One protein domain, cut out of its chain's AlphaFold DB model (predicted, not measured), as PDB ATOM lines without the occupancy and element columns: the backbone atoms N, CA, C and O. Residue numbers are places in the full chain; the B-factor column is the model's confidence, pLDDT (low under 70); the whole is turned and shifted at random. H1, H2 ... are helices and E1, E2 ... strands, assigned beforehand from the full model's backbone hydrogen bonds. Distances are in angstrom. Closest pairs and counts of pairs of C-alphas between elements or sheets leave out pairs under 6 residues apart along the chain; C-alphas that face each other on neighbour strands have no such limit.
ATOM      1  N   TYR A   5      15.546  36.138 -19.927       97.94
ATOM      2  CA  TYR A   5      15.040  37.502 -19.811       97.94
ATOM      3  C   TYR A   5      15.770  38.257 -18.715       97.94
ATOM      4  O   TYR A   5      15.923  37.752 -17.601       97.94
ATOM      5  N   TYR A   6      16.194  39.474 -19.038       98.38
ATOM      6  CA  TYR A   6      17.024  40.294 -18.170       98.38
ATOM      7  C   TYR A   6      16.539  41.740 -18.118       98.38
ATOM      8  O   TYR A   6      16.086  42.286 -19.126       98.38
ATOM      9  N   LEU A   7      16.737  42.380 -16.964       98.31
ATOM     10  CA  LEU A   7      16.920  43.829 -16.901       98.31
ATOM     11  C   LEU A   7      18.407  44.128 -16.760       98.31
ATOM     12  O   LEU A   7      19.096  43.528 -15.937       98.31
ATOM     13  N   GLY A   8      18.919  45.076 -17.533       97.56
ATOM     14  CA  GLY A   8      20.331  45.429 -17.444       97.56
ATOM     15  C   GLY A   8      20.695  46.685 -18.222       97.56
ATOM     16  O   GLY A   8      19.832  47.283 -18.868       97.56
ATOM     17  N   PRO A   9      21.951  47.135 -18.109       96.81
ATOM     18  CA  PRO A   9      22.410  48.337 -18.783       96.81
ATOM     19  C   PRO A   9      22.475  48.133 -20.300       96.81
ATOM     20  O   PRO A   9      22.698  47.027 -20.795       96.81
ATOM     21  N   TRP A  10      22.339  49.229 -21.042       96.19
ATOM     22  CA  TRP A  10      22.751  49.280 -22.444       96.19
ATOM     23  C   TRP A  10      24.276  49.351 -22.550       96.19
ATOM     24  O   TRP A  10      24.944  49.890 -21.666       96.19
ATOM     25  N   THR A  11      24.836  48.852 -23.650       94.56
ATOM     26  CA  THR A  11      26.279  48.934 -23.909       94.56
ATOM     27  C   THR A  11      26.570  50.078 -24.873       94.56
ATOM     28  O   THR A  11      25.988  50.137 -25.952       94.56
ATOM     29  N   TRP A  12      27.473  50.991 -24.507       93.88
ATOM     30  CA  TRP A  12      27.944  52.026 -25.428       93.88
ATOM     31  C   TRP A  12      29.080  51.494 -26.295       93.88
ATOM     32  O   TRP A  12      30.134  51.108 -25.787       93.88
ATOM     33  N   SER A  13      28.894  51.520 -27.610       91.12
ATOM     34  CA  SER A  13      29.964  51.278 -28.570       91.12
ATOM     35  C   SER A  13      30.620  52.599 -28.940       91.12
ATOM     36  O   SER A  13      30.077  53.364 -29.732       91.12
ATOM     37  N   ALA A  14      31.816  52.861 -28.407       87.75
ATOM     38  CA  ALA A  14      32.599  54.035 -28.803       87.75
ATOM     39  C   ALA A  14      33.003  53.985 -30.287       87.75
ATOM     40  O   ALA A  14      33.046  55.016 -30.948       87.75
ATOM     41  N   ALA A  15      33.236  52.783 -30.826       83.19
ATOM     42  CA  ALA A  15      33.593  52.589 -32.230       83.19
ATOM     43  C   ALA A  15      32.444  52.945 -33.188       83.19
ATOM     44  O   ALA A  15      32.684  53.460 -34.276       83.19
ATOM     45  N   MET A  16      31.199  52.679 -32.785       80.31
ATOM     46  CA  MET A  16      30.006  52.957 -33.595       80.31
ATOM     47  C   MET A  16      29.255  54.218 -33.148       80.31
ATOM     48  O   MET A  16      28.273  54.589 -33.784       80.31
ATOM     49  N   SER A  17      29.699  54.855 -32.059       86.44
ATOM     50  CA  SER A  17      29.018  55.963 -31.376       86.44
ATOM     51  C   SER A  17      27.529  55.690 -31.136       86.44
ATOM     52  O   SER A  17      26.669  56.501 -31.477       86.44
ATOM     53  N   CYS A  18      27.212  54.514 -30.582       91.25
ATOM     54  CA  CYS A  18      25.828  54.084 -30.403       91.25
ATOM     55  C   CYS A  18      25.580  53.200 -29.181       91.25
ATOM     56  O   CYS A  18      26.479  52.531 -28.668       91.25
ATOM     57  N   TRP A  19      24.316  53.158 -28.762       95.50
ATOM     58  CA  TRP A  19      23.786  52.177 -27.828       95.50
ATOM     59  C   TRP A  19      23.491  50.855 -28.535       95.50
ATOM     60  O   TRP A  19      22.723  50.798 -29.502       95.50
ATOM     61  N   LEU A  20      24.080  49.787 -28.003       95.06
ATOM     62  CA  LEU A  20      23.865  48.407 -28.410       95.06
ATOM     63  C   LEU A  20      23.184  47.618 -27.282       95.06
ATOM     64  O   LEU A  20      23.505  47.831 -26.102       95.06
ATOM     65  N   PRO A  21      22.278  46.685 -27.618       95.00
ATOM     66  CA  PRO A  21      21.847  45.674 -26.664       95.00
ATOM     67  C   PRO A  21      23.027  44.742 -26.306       95.00
ATOM     68  O   PRO A  21      24.029  44.715 -27.029       95.00
ATOM     69  N   PRO A  22      22.939  43.966 -25.209       94.88
ATOM     70  CA  PRO A  22      23.948  42.962 -24.886       94.88
ATOM     71  C   PRO A  22      24.116  41.929 -26.004       94.88
ATOM     72  O   PRO A  22      23.178  41.613 -26.739       94.88
ATOM     73  N   GLU A  23      25.312  41.354 -26.097       91.81
ATOM     74  CA  GLU A  23      25.606  40.295 -27.061       91.81
ATOM     75  C   GLU A  23      24.666  39.088 -26.885       91.81
ATOM     76  O   GLU A  23      24.456  38.581 -25.782       91.81
ATOM     77  N   GLY A  24      24.098  38.610 -27.994       91.25
ATOM     78  CA  GLY A  24      23.121  37.518 -27.996       91.25
ATOM     79  C   GLY A  24      21.684  37.950 -27.684       91.25
ATOM     80  O   GLY A  24      20.812  37.085 -27.563       91.25
ATOM     81  N   ALA A  25      21.416  39.255 -27.560       95.25
ATOM     82  CA  ALA A  25      20.057  39.779 -27.519       95.25
ATOM     83  C   ALA A  25      19.336  39.565 -28.852       95.25
ATOM     84  O   ALA A  25      19.822  39.935 -29.920       95.25
ATOM     85  N   VAL A  26      18.140  38.993 -28.764       94.00
ATOM     86  CA  VAL A  26      17.227  38.782 -29.892       94.00
ATOM     87  C   VAL A  26      15.991  39.657 -29.807       94.00
ATOM     88  O   VAL A  26      15.377  39.911 -30.835       94.00
ATOM     89  N   GLY A  27      15.639  40.136 -28.613       95.19
ATOM     90  CA  GLY A  27      14.545  41.070 -28.391       95.19
ATOM     91  C   GLY A  27      14.894  42.076 -27.307       95.19
ATOM     92  O   GLY A  27      15.652  41.762 -26.388       95.19
ATOM     93  N   LEU A  28      14.349  43.283 -27.422       97.19
ATOM     94  CA  LEU A  28      14.604  44.363 -26.482       97.19
ATOM     95  C   LEU A  28      13.399  45.286 -26.315       97.19
ATOM     96  O   LEU A  28      12.548  45.358 -27.201       97.19
ATOM     97  N   VAL A  29      13.381  46.010 -25.198       98.31
ATOM     98  CA  VAL A  29      12.598  47.233 -24.992       98.31
ATOM     99  C   VAL A  29      13.472  48.231 -24.238       98.31
ATOM    100  O   VAL A  29      14.070  47.894 -23.213       98.31
ATOM    101  N   ASP A  30      13.554  49.464 -24.733       98.06
ATOM    102  CA  ASP A  30      14.282  50.539 -24.062       98.06
ATOM    103  C   ASP A  30      13.432  51.139 -22.929       98.06
ATOM    104  O   ASP A  30      12.425  51.795 -23.187       98.06
ATOM    105  N   LEU A  31      13.817  50.897 -21.670       98.50
ATOM    106  CA  LEU A  31      13.097  51.384 -20.483       98.50
ATOM    107  C   LEU A  31      13.741  52.640 -19.877       98.50
ATOM    108  O   LEU A  31      13.349  53.085 -18.798       98.50
ATOM    109  N   ARG A  32      14.739  53.213 -20.553       98.00
ATOM    110  CA  ARG A  32      15.399  54.453 -20.142       98.00
ATOM    111  C   ARG A  32      14.487  55.660 -20.344       98.00
ATOM    112  O   ARG A  32      13.638  55.666 -21.236       98.00
ATOM    113  N   SER A  33      14.728  56.724 -19.585       97.88
ATOM    114  CA  SER A  33      14.119  58.029 -19.858       97.88
ATOM    115  C   SER A  33      14.693  58.682 -21.120       97.88
ATOM    116  O   SER A  33      15.792  58.341 -21.557       97.88
ATOM    117  N   LEU A  34      13.988  59.651 -21.711       97.56
ATOM    118  CA  LEU A  34      14.453  60.361 -22.908       97.56
ATOM    119  C   LEU A  34      15.836  61.014 -22.708       97.56
ATOM    120  O   LEU A  34      16.685  60.841 -23.586       97.56
ATOM    121  N   PRO A  35      16.143  61.680 -21.569       97.31
ATOM    122  CA  PRO A  35      17.498  62.175 -21.311       97.31
ATOM    123  C   PRO A  35      18.565  61.072 -21.305       97.31
ATOM    124  O   PRO A  35      19.649  61.260 -21.852       97.31
ATOM    125  N   GLN A  36      18.259  59.908 -20.725       96.88
ATOM    126  CA  GLN A  36      19.183  58.770 -20.663       96.88
ATOM    127  C   GLN A  36      19.393  58.114 -22.035       96.88
ATOM    128  O   GLN A  36      20.494  57.663 -22.340       96.88
ATOM    129  N   GLN A  37      18.352  58.065 -22.869       96.69
ATOM    130  CA  GLN A  37      18.435  57.582 -24.249       96.69
ATOM    131  C   GLN A  37      19.275  58.522 -25.131       96.69
ATOM    132  O   GLN A  37      20.014  58.055 -25.997       96.69
ATOM    133  N   ALA A  38      19.180  59.834 -24.889       94.75
ATOM    134  CA  ALA A  38      19.907  60.872 -25.616       94.75
ATOM    135  C   ALA A  38      21.371  61.040 -25.168       94.75
ATOM    136  O   ALA A  38      22.166  61.626 -25.900       94.75
ATOM    137  N   ALA A  39      21.751  60.557 -23.983       94.25
ATOM    138  CA  ALA A  39      23.121  60.648 -23.490       94.25
ATOM    139  C   ALA A  39      24.034  59.621 -24.180       94.25
ATOM    140  O   ALA A  39      23.630  58.485 -24.402       94.25
ATOM    141  N   ALA A  40      25.275  60.007 -24.479       91.19
ATOM    142  CA  ALA A  40      26.319  59.124 -24.997       91.19
ATOM    143  C   ALA A  40      27.299  58.700 -23.888       91.19
ATOM    144  O   ALA A  40      27.502  59.422 -22.908       91.19
ATOM    145  N   GLY A  41      27.970  57.561 -24.069       91.19
ATOM    146  CA  GLY A  41      29.079  57.141 -23.209       91.19
ATOM    147  C   GLY A  41      28.653  56.255 -22.040       91.19
ATOM    148  O   GLY A  41      28.445  55.058 -22.208       91.19
ATOM    149  N   THR A  42      28.607  56.796 -20.823       89.12
ATOM    150  CA  THR A  42      28.362  55.981 -19.621       89.12
ATOM    151  C   THR A  42      26.942  55.411 -19.631       89.12
ATOM    152  O   THR A  42      26.008  56.200 -19.769       89.12
ATOM    153  N   PRO A  43      26.746  54.086 -19.462       85.69
ATOM    154  CA  PRO A  43      25.417  53.484 -19.394       85.69
ATOM    155  C   PRO A  43      24.533  54.142 -18.335       85.69
ATOM    156  O   PRO A  43      24.953  54.333 -17.194       85.69
ATOM    157  N   GLN A  44      23.299  54.467 -18.714       88.75
ATOM    158  CA  GLN A  44      22.294  55.034 -17.819       88.75
ATOM    159  C   GLN A  44      20.986  54.273 -17.969       88.75
ATOM    160  O   GLN A  44      20.603  53.923 -19.084       88.75
ATOM    161  N   GLY A  45      20.298  54.051 -16.850       93.94
ATOM    162  CA  GLY A  45      19.045  53.306 -16.822       93.94
ATOM    163  C   GLY A  45      19.192  51.870 -17.328       93.94
ATOM    164  O   GLY A  45      20.290  51.310 -17.378       93.94
ATOM    165  N   TYR A  46      18.060  51.269 -17.686       97.75
ATOM    166  CA  TYR A  46      17.982  49.850 -18.005       97.75
ATOM    167  C   TYR A  46      17.188  49.610 -19.288       97.75
ATOM    168  O   TYR A  46      16.267  50.356 -19.619       97.75
ATOM    169  N   GLY A  47      17.552  48.558 -20.012       98.12
ATOM    170  CA  GLY A  47      16.715  47.928 -21.023       98.12
ATOM    171  C   GLY A  47      16.172  46.600 -20.505       98.12
ATOM    172  O   GLY A  47      16.765  45.973 -19.620       98.12
ATOM    173  N   PHE A  48      15.049  46.173 -21.073       98.44
ATOM    174  CA  PHE A  48      14.617  44.784 -21.001       98.44
ATOM    175  C   PHE A  48      15.189  44.034 -22.196       98.44
ATOM    176  O   PHE A  48      15.032  44.490 -23.328       98.44
ATOM    177  N   PHE A  49      15.826  42.891 -21.960       98.00
ATOM    178  CA  PHE A  49      16.476  42.105 -23.005       98.00
ATOM    179  C   PHE A  49      16.045  40.645 -22.941       98.00
ATOM    180  O   PHE A  49      16.064  40.025 -21.878       98.00
ATOM    181  N   ALA A  50      15.707  40.087 -24.101       97.19
ATOM    182  CA  ALA A  50      15.582  38.654 -24.311       97.19
ATOM    183  C   ALA A  50      16.795  38.154 -25.091       97.19
ATOM    184  O   ALA A  50      17.092  38.670 -26.170       97.19
ATOM    185  N   THR A  51      17.473  37.138 -24.567       96.38
ATOM    186  CA  THR A  51      18.714  36.604 -25.137       96.38
ATOM    187  C   THR A  51      18.622  35.105 -25.398       96.38
ATOM    188  O   THR A  51      17.785  34.403 -24.824       96.38
ATOM    189  N   GLU A  52      19.483  34.592 -26.280       94.81
ATOM    190  CA  GLU A  52      19.608  33.141 -26.528       94.81
ATOM    191  C   GLU A  52      20.617  32.460 -25.591       94.81
ATOM    192  O   GLU A  52      20.665  31.233 -25.504       94.81
ATOM    193  N   GLN A  53      21.400  33.262 -24.869       93.81
ATOM    194  CA  GLN A  53      22.450  32.823 -23.957       93.81
ATOM    195  C   GLN A  53      22.375  33.584 -22.627       93.81
ATOM    196  O   GLN A  53      21.956  34.747 -22.621       93.81
ATOM    197  N   PRO A  54      22.786  32.968 -21.504       95.19
ATOM    198  CA  PRO A  54      22.863  33.667 -20.231       95.19
ATOM    199  C   PRO A  54      23.810  34.868 -20.301       95.19
ATOM    200  O   PRO A  54      24.882  34.787 -20.899       95.19
ATOM    201  N   LEU A  55      23.424  35.968 -19.658       96.38
ATOM    202  CA  LEU A  55      24.259  37.159 -19.525       96.38
ATOM    203  C   LEU A  55      25.063  37.145 -18.218       96.38
ATOM    204  O   LEU A  55      24.745  36.424 -17.271       96.38
ATOM    205  N   GLY A  56      26.125  37.953 -18.184       94.88
ATOM    206  CA  GLY A  56      26.979  38.120 -17.007       94.88
ATOM    207  C   GLY A  56      26.301  38.869 -15.852       94.88
ATOM    208  O   GLY A  56      25.199  39.394 -15.983       94.88
ATOM    209  N   SER A  57      27.007  38.985 -14.727       94.31
ATOM    210  CA  SER A  57      26.490  39.524 -13.454       94.31
ATOM    211  C   SER A  57      26.039  40.991 -13.475       94.31
ATOM    212  O   SER A  57      25.424  41.445 -12.515       94.31
ATOM    213  N   ALA A  58      26.327  41.740 -14.542       94.62
ATOM    214  CA  ALA A  58      25.810  43.096 -14.734       94.62
ATOM    215  C   ALA A  58      24.312  43.132 -15.111       94.62
ATOM    216  O   ALA A  58      23.716  44.209 -15.119       94.62
ATOM    217  N   TYR A  59      23.718  41.979 -15.436       97.75
ATOM    218  CA  TYR A  59      22.336  41.837 -15.886       97.75
ATOM    219  C   TYR A  59      21.540  41.011 -14.871       97.75
ATOM    220  O   TYR A  59      21.930  39.898 -14.521       97.75
ATOM    221  N   GLU A  60      20.407  41.544 -14.417       97.81
ATOM    222  CA  GLU A  60      19.531  40.891 -13.445       97.81
ATOM    223  C   GLU A  60      18.607  39.889 -14.158       97.81
ATOM    224  O   GLU A  60      17.825  40.305 -15.022       97.81
ATOM    225  N   PRO A  61      18.675  38.582 -13.840       97.50
ATOM    226  CA  PRO A  61      17.853  37.566 -14.484       97.50
ATOM    227  C   PRO A  61      16.421  37.545 -13.935       97.50
ATOM    228  O   PRO A  61      16.196  37.467 -12.730       97.50
ATOM    229  N   PHE A  62      15.442  37.480 -14.837       97.12
ATOM    230  CA  PHE A  62      14.019  37.311 -14.513       97.12
ATOM    231  C   PHE A  62      13.438  35.972 -14.989       97.12
ATOM    232  O   PHE A  62      12.234  35.748 -14.917       97.12
ATOM    233  N   GLY A  63      14.301  35.047 -15.418       94.69
ATOM    234  CA  GLY A  63      13.936  33.673 -15.759       94.69
ATOM    235  C   GLY A  63      13.943  33.394 -17.260       94.69
ATOM    236  O   GLY A  63      14.579  34.100 -18.042       94.69
ATOM    237  N   THR A  64      13.266  32.314 -17.647       95.62
ATOM    238  CA  THR A  64      13.284  31.760 -19.013       95.62
ATOM    239  C   THR A  64      11.911  31.719 -19.682       95.62
ATOM    240  O   THR A  64      11.789  31.280 -20.826       95.62
ATOM    241  N   GLN A  65      10.870  32.212 -19.003       94.69
ATOM    242  CA  GLN A  65       9.496  32.267 -19.506       94.69
ATOM    243  C   GLN A  65       8.888  33.650 -19.231       94.69
ATOM    244  O   GLN A  65       9.021  34.169 -18.127       94.69
ATOM    245  N   LEU A  66       8.237  34.254 -20.234       93.81
ATOM    246  CA  LEU A  66       7.593  35.573 -20.104       93.81
ATOM    247  C   LEU A  66       6.333  35.524 -19.233       93.81
ATOM    248  O   LEU A  66       6.015  36.484 -18.542       93.81
ATOM    249  N   ASP A  67       5.614  34.410 -19.266       95.06
ATOM    250  CA  ASP A  67       4.388  34.165 -18.511       95.06
ATOM    251  C   ASP A  67       4.647  33.611 -17.101       95.06
ATOM    252  O   ASP A  67       3.702  33.383 -16.346       95.06
ATOM    253  N   ALA A  68       5.914  33.427 -16.713       93.88
ATOM    254  CA  ALA A  68       6.257  32.994 -15.366       93.88
ATOM    255  C   ALA A  68       5.809  34.022 -14.323       93.88
ATOM    256  O   ALA A  68       6.066  35.224 -14.453       93.88
ATOM    257  N   THR A  69       5.182  33.516 -13.259       96.88
ATOM    258  CA  THR A  69       4.827  34.306 -12.083       96.88
ATOM    259  C   THR A  69       6.084  34.859 -11.427       96.88
ATOM    260  O   THR A  69       7.008  34.102 -11.122       96.88
ATOM    261  N   LEU A  70       6.105  36.165 -11.167       96.38
ATOM    262  CA  LEU A  70       7.207  36.789 -10.445       96.38
ATOM    263  C   LEU A  70       7.055  36.589  -8.938       96.38
ATOM    264  O   LEU A  70       5.971  36.766  -8.376       96.38
ATOM    265  N   THR A  71       8.155  36.260  -8.259       96.44
ATOM    266  CA  THR A  71       8.164  36.235  -6.793       96.44
ATOM    267  C   THR A  71       8.100  37.660  -6.221       96.44
ATOM    268  O   THR A  71       8.473  38.625  -6.902       96.44
ATOM    269  N   PRO A  72       7.679  37.835  -4.953       95.75
ATOM    270  CA  PRO A  72       7.706  39.140  -4.291       95.75
ATOM    271  C   PRO A  72       9.086  39.814  -4.324       95.75
ATOM    272  O   PRO A  72       9.182  41.033  -4.483       95.75
ATOM    273  N   GLU A  73      10.161  39.028  -4.224       96.19
ATOM    274  CA  GLU A  73      11.543  39.503  -4.302       96.19
ATOM    275  C   GLU A  73      11.887  40.004  -5.707       96.19
ATOM    276  O   GLU A  73      12.485  41.071  -5.841       96.19
ATOM    277  N   GLN A  74      11.468  39.286  -6.756       97.25
ATOM    278  CA  GLN A  74      11.665  39.719  -8.142       97.25
ATOM    279  C   GLN A  74      10.892  41.010  -8.438       97.25
ATOM    280  O   GLN A  74      11.452  41.938  -9.019       97.25
ATOM    281  N   LEU A  75       9.645  41.134  -7.974       96.94
ATOM    282  CA  LEU A  75       8.867  42.374  -8.106       96.94
ATOM    283  C   LEU A  75       9.508  43.544  -7.345       96.94
ATOM    284  O   LEU A  75       9.538  44.676  -7.833       96.94
ATOM    285  N   ALA A  76      10.034  43.304  -6.141       96.94
ATOM    286  CA  ALA A  76      10.780  44.315  -5.392       96.94
ATOM    287  C   ALA A  76      12.061  44.738  -6.126       96.94
ATOM    288  O   ALA A  76      12.348  45.933  -6.213       96.94
ATOM    289  N   ARG A  77      12.790  43.779  -6.711       97.56
ATOM    290  CA  ARG A  77      13.990  44.036  -7.512       97.56
ATOM    291  C   ARG A  77      13.676  44.857  -8.762       97.56
ATOM    292  O   ARG A  77      14.318  45.885  -8.960       97.56
ATOM    293  N   TRP A  78      12.667  44.467  -9.543       97.88
ATOM    294  CA  TRP A  78      12.219  45.190 -10.742       97.88
ATOM    295  C   TRP A  78      11.884  46.651 -10.422       97.88
ATOM    296  O   TRP A  78      12.418  47.569 -11.043       97.88
ATOM    297  N   ARG A  79      11.057  46.878  -9.389       97.50
ATOM    298  CA  ARG A  79      10.702  48.230  -8.926       97.50
ATOM    299  C   ARG A  79      11.925  49.036  -8.518       97.50
ATOM    300  O   ARG A  79      12.045  50.189  -8.914       97.50
ATOM    301  N   SER A  80      12.832  48.433  -7.750       97.19
ATOM    302  CA  SER A  80      14.044  49.109  -7.290       97.19
ATOM    303  C   SER A  80      14.961  49.507  -8.444       97.19
ATOM    304  O   SER A  80      15.550  50.580  -8.380       97.19
ATOM    305  N   MET A  81      15.103  48.664  -9.471       97.25
ATOM    306  CA  MET A  81      15.952  48.965 -10.628       97.25
ATOM    307  C   MET A  81      15.378  50.105 -11.468       97.25
ATOM    308  O   MET A  81      16.112  50.993 -11.885       97.25
ATOM    309  N   LEU A  82      14.064  50.106 -11.692       97.12
ATOM    310  CA  LEU A  82      13.401  51.100 -12.540       97.12
ATOM    311  C   LEU A  82      12.879  52.326 -11.771       97.12
ATOM    312  O   LEU A  82      12.253  53.197 -12.363       97.12
ATOM    313  N   GLY A  83      13.104  52.399 -10.455       95.81
ATOM    314  CA  GLY A  83      12.625  53.503  -9.617       95.81
ATOM    315  C   GLY A  83      11.096  53.606  -9.530       95.81
ATOM    316  O   GLY A  83      10.565  54.699  -9.342       95.81
ATOM    317  N   LEU A  84      10.372  52.492  -9.677       95.94
ATOM    318  CA  LEU A  84       8.906  52.490  -9.703       95.94
ATOM    319  C   LEU A  84       8.323  52.505  -8.288       95.94
ATOM    320  O   LEU A  84       8.678  51.682  -7.442       95.94
ATOM    321  N   ALA A  85       7.348  53.385  -8.055       91.00
ATOM    322  CA  ALA A  85       6.635  53.453  -6.779       91.00
ATOM    323  C   ALA A  85       5.736  52.227  -6.538       91.00
ATOM    324  O   ALA A  85       5.569  51.779  -5.401       91.00
ATOM    325  N   ARG A  86       5.151  51.673  -7.606       92.44
ATOM    326  CA  ARG A  86       4.223  50.539  -7.567       92.44
ATOM    327  C   ARG A  86       4.428  49.637  -8.782       92.44
ATOM    328  O   ARG A  86       4.889  50.099  -9.819       92.44
ATOM    329  N   LEU A  87       4.116  48.358  -8.606       94.38
ATOM    330  CA  LEU A  87       4.039  47.353  -9.659       94.38
ATOM    331  C   LEU A  87       3.136  46.227  -9.144       94.38
ATOM    332  O   LEU A  87       3.470  45.625  -8.121       94.38
ATOM    333  N   ASP A  88       2.014  45.975  -9.813       92.56
ATOM    334  CA  ASP A  88       1.025  44.953  -9.428       92.56
ATOM    335  C   ASP A  88       1.029  43.742 -10.375       92.56
ATOM    336  O   ASP A  88       0.087  42.947 -10.408       92.56
ATOM    337  N   ALA A  89       2.087  43.607 -11.167       94.44
ATOM    338  CA  ALA A  89       2.238  42.554 -12.149       94.44
ATOM    339  C   ALA A  89       2.268  41.149 -11.530       94.44
ATOM    340  O   ALA A  89       2.990  40.889 -10.566       94.44
ATOM    341  N   ALA A  90       1.527  40.224 -12.142       94.69
ATOM    342  CA  ALA A  90       1.556  38.810 -11.776       94.69
ATOM    343  C   ALA A  90       2.712  38.068 -12.461       94.69
ATOM    344  O   ALA A  90       3.365  37.233 -11.838       94.69
ATOM    345  N   SER A  91       2.972  38.384 -13.731       97.56
ATOM    346  CA  SER A  91       4.000  37.746 -14.557       97.56
ATOM    347  C   SER A  91       5.091  38.720 -15.002       97.56
ATOM    348  O   SER A  91       4.946  39.940 -14.889       97.56
ATOM    349  N   LEU A  92       6.182  38.188 -15.558       97.62
ATOM    350  CA  LEU A  92       7.237  39.002 -16.167       97.62
ATOM    351  C   LEU A  92       6.711  39.860 -17.330       97.62
ATOM    352  O   LEU A  92       7.041  41.043 -17.434       97.62
ATOM    353  N   LEU A  93       5.856  39.286 -18.177       97.88
ATOM    354  CA  LEU A  93       5.202  40.002 -19.267       97.88
ATOM    355  C   LEU A  93       4.309  41.130 -18.744       97.88
ATOM    356  O   LEU A  93       4.314  42.221 -19.311       97.88
ATOM    357  N   ASP A  94       3.577  40.894 -17.652       97.94
ATOM    358  CA  ASP A  94       2.762  41.932 -17.022       97.94
ATOM    359  C   ASP A  94       3.623  43.031 -16.399       97.94
ATOM    360  O   ASP A  94       3.246  44.195 -16.475       97.94
ATOM    361  N   ALA A  95       4.794  42.705 -15.846       98.31
ATOM    362  CA  ALA A  95       5.705  43.699 -15.280       98.31
ATOM    363  C   ALA A  95       6.239  44.642 -16.361       98.31
ATOM    364  O   ALA A  95       6.229  45.865 -16.190       98.31
ATOM    365  N   LEU A  96       6.638  44.083 -17.506       98.44
ATOM    366  CA  LEU A  96       7.049  44.859 -18.671       98.44
ATOM    367  C   LEU A  96       5.890  45.700 -19.226       98.44
ATOM    368  O   LEU A  96       6.053  46.895 -19.471       98.44
ATOM    369  N   TRP A  97       4.708  45.101 -19.370       98.50
ATOM    370  CA  TRP A  97       3.512  45.789 -19.850       98.50
ATOM    371  C   TRP A  97       3.091  46.943 -18.935       98.50
ATOM    372  O   TRP A  97       2.839  48.050 -19.407       98.50
ATOM    373  N   GLU A  98       3.045  46.724 -17.620       98.25
ATOM    374  CA  GLU A  98       2.668  47.740 -16.636       98.25
ATOM    375  C   GLU A  98       3.682  48.893 -16.603       98.25
ATOM    376  O   GLU A  98       3.285  50.059 -16.531       98.25
ATOM    377  N   THR A  99       4.977  48.580 -16.756       98.50
ATOM    378  CA  THR A  99       6.061  49.573 -16.864       98.50
ATOM    379  C   THR A  99       5.817  50.546 -18.019       98.50
ATOM    380  O   THR A  99       5.992  51.750 -17.854       98.50
ATOM    381  N   LEU A 100       5.361  50.049 -19.171       98.56
ATOM    382  CA  LEU A 100       5.092  50.870 -20.355       98.56
ATOM    383  C   LEU A 100       3.664  51.447 -20.388       98.56
ATOM    384  O   LEU A 100       3.334  52.228 -21.279       98.56
ATOM    385  N   THR A 101       2.800  51.090 -19.433       98.19
ATOM    386  CA  THR A 101       1.401  51.537 -19.400       98.19
ATOM    387  C   THR A 101       1.077  52.346 -18.146       98.19
ATOM    388  O   THR A 101       1.088  53.576 -18.193       98.19
ATOM    389  N   ALA A 102       0.756  51.688 -17.033       97.06
ATOM    390  CA  ALA A 102       0.299  52.330 -15.803       97.06
ATOM    391  C   ALA A 102       1.429  52.988 -14.993       97.06
ATOM    392  O   ALA A 102       1.144  53.889 -14.200       97.06
ATOM    393  N   GLN A 103       2.685  52.585 -15.206       97.81
ATOM    394  CA  GLN A 103       3.861  53.176 -14.551       97.81
ATOM    395  C   GLN A 103       4.708  54.060 -15.479       97.81
ATOM    396  O   GLN A 103       5.660  54.679 -15.011       97.81
ATOM    397  N   ALA A 104       4.355  54.164 -16.763       97.81
ATOM    398  CA  ALA A 104       5.117  54.952 -17.727       97.81
ATOM    399  C   ALA A 104       5.136  56.444 -17.375       97.81
ATOM    400  O   ALA A 104       4.178  56.989 -16.823       97.81
ATOM    401  N   ASP A 105       6.205  57.138 -17.735       98.00
ATOM    402  CA  ASP A 105       6.327  58.569 -17.501       98.00
ATOM    403  C   ASP A 105       5.785  59.330 -18.720       98.00
ATOM    404  O   ASP A 105       6.423  59.304 -19.772       98.00
ATOM    405  N   PRO A 106       4.636  60.030 -18.622       97.81
ATOM    406  CA  PRO A 106       4.096  60.778 -19.752       97.81
ATOM    407  C   PRO A 106       5.072  61.822 -20.293       97.81
ATOM    408  O   PRO A 106       4.983  62.123 -21.481       97.81
ATOM    409  N   ASP A 107       5.986  62.351 -19.472       97.31
ATOM    410  CA  ASP A 107       6.987  63.365 -19.829       97.31
ATOM    411  C   ASP A 107       8.334  62.777 -20.256       97.31
ATOM    412  O   ASP A 107       9.193  63.503 -20.767       97.31
ATOM    413  N   GLY A 108       8.512  61.465 -20.084       97.31
ATOM    414  CA  GLY A 108       9.724  60.749 -20.457       97.31
ATOM    415  C   GLY A 108      10.976  61.220 -19.711       97.31
ATOM    416  O   GLY A 108      12.079  61.044 -20.219       97.31
ATOM    417  N   GLN A 109      10.840  61.866 -18.548       97.00
ATOM    418  CA  GLN A 109      11.960  62.470 -17.810       97.00
ATOM    419  C   GLN A 109      12.662  61.462 -16.902       97.00
ATOM    420  O   GLN A 109      13.887  61.453 -16.783       97.00
ATOM    421  N   THR A 110      11.878  60.582 -16.291       96.06
ATOM    422  CA  THR A 110      12.322  59.592 -15.303       96.06
ATOM    423  C   THR A 110      12.089  58.149 -15.736       96.06
ATOM    424  O   THR A 110      12.636  57.242 -15.119       96.06
ATOM    425  N   GLY A 111      11.344  57.927 -16.820       96.81
ATOM    426  CA  GLY A 111      11.065  56.601 -17.363       96.81
ATOM    427  C   GLY A 111      10.648  56.649 -18.834       96.81
ATOM    428  O   GLY A 111      10.705  57.720 -19.449       96.81
ATOM    429  N   PRO A 112      10.235  55.509 -19.410       98.06
ATOM    430  CA  PRO A 112       9.792  55.450 -20.795       98.06
ATOM    431  C   PRO A 112       8.468  56.200 -20.968       98.06
ATOM    432  O   PRO A 112       7.649  56.259 -20.045       98.06
TER     433      PRO A 112
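What this domain is: This is residues 5 to 112 of the 407 residues of an uncharacterized protein of Planctomycetes bacterium (UniProt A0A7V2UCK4). A small twisted sheet of four strands, E4, E5, E1 and E6, forms the body; H2 covers one face at the E1 and E6 part, with H3 near H2. The hairpin E2 and E3 lies at one end of the longest axis, far from H2 and H3, and the short H1 lies beyond the sheet. The printed part has 108 residues, with three named helices and six named strands in the order E1 E2 E3 E4 H1 E5 E6 H2 H3; the larger sheet, in the order E4 E5 E1 E6, is antiparallel. The class is mixed, helices and strands, with under half of the residues in named elements. The whole is compact, with a radius of gyration of the C-alphas of 13.5 A, and only just flat, spanning 40 by 34 by 19 A.

How they stand to each other: E1, residues 5 to 8, is an inner strand of the larger sheet. It runs on into E2, residues 11 to 13, across a break of 2 residues, at 67 degrees. E2 and E3, residues 18 to 20, are an antiparallel hairpin; N 13 and O 18, 2.8 A apart, are within hydrogen-bond range. E4, residues 25 to 30, is an edge strand, antiparallel to E5, residues 47 to 51, at 167 degrees, with N 29 and O 48 at 2.9 A. E5 is antiparallel to E1 at 142 degrees, with N 6 and O 49 at 2.9 A. E6, residues 60 to 63, is the other edge strand, antiparallel to E1, with N 62 and O 5 at 2.8 A. H2, residues 72 to 82, is on this sheet, over E1 and E6, at a height over the sheet of 10.3 A; this gives two layers, a helix on one face of a sheet. It runs slantwise to the strands, at 34 degrees to E1 on the local plane; its closest C-alphas to E6 are those of Gln 74 and Phe 62, 7.2 A apart. H3, residues 92 to 100, only grazes the sheet; its closest C-alphas to E6 are those of Leu 92 and Phe 62, 7.2 A apart. H2 and H3 are close but not clearly touching, the closest C-alphas being those of Leu 75 and Ala 95, 8.0 A apart. They run the same way at a shallow tilt of 32 degrees, only just short of steep. H1, residues 34 to 38, is not on the sheet and is apart from H2 and H3. In H1, H2 and H3 every O i to N i+4 pair is within hydrogen-bond range.

Where its parts are: E1 begins at C-alpha 5, (15.040, 37.502, -19.811), and is 9.8 A long. E4 measures 12.7 A, E5 12.2 A and E6 9.4 A; E2, E3 and H1 are shorter. H2, 15.6 A long, begins at C-alpha 72, (7.706, 39.140, -4.291). H3, 12.8 A long, ends at C-alpha 100, (5.092, 50.870, -20.355).

The domain as a whole: The two C-alphas farthest apart, those of Ala 15 and Asp 88, are 40.5 A apart. The printed part has no cut, and no link is long. Residues 101 to 112 hold no named element. The mean pLDDT of the printed part is 95.5, and no printed residue is under 70.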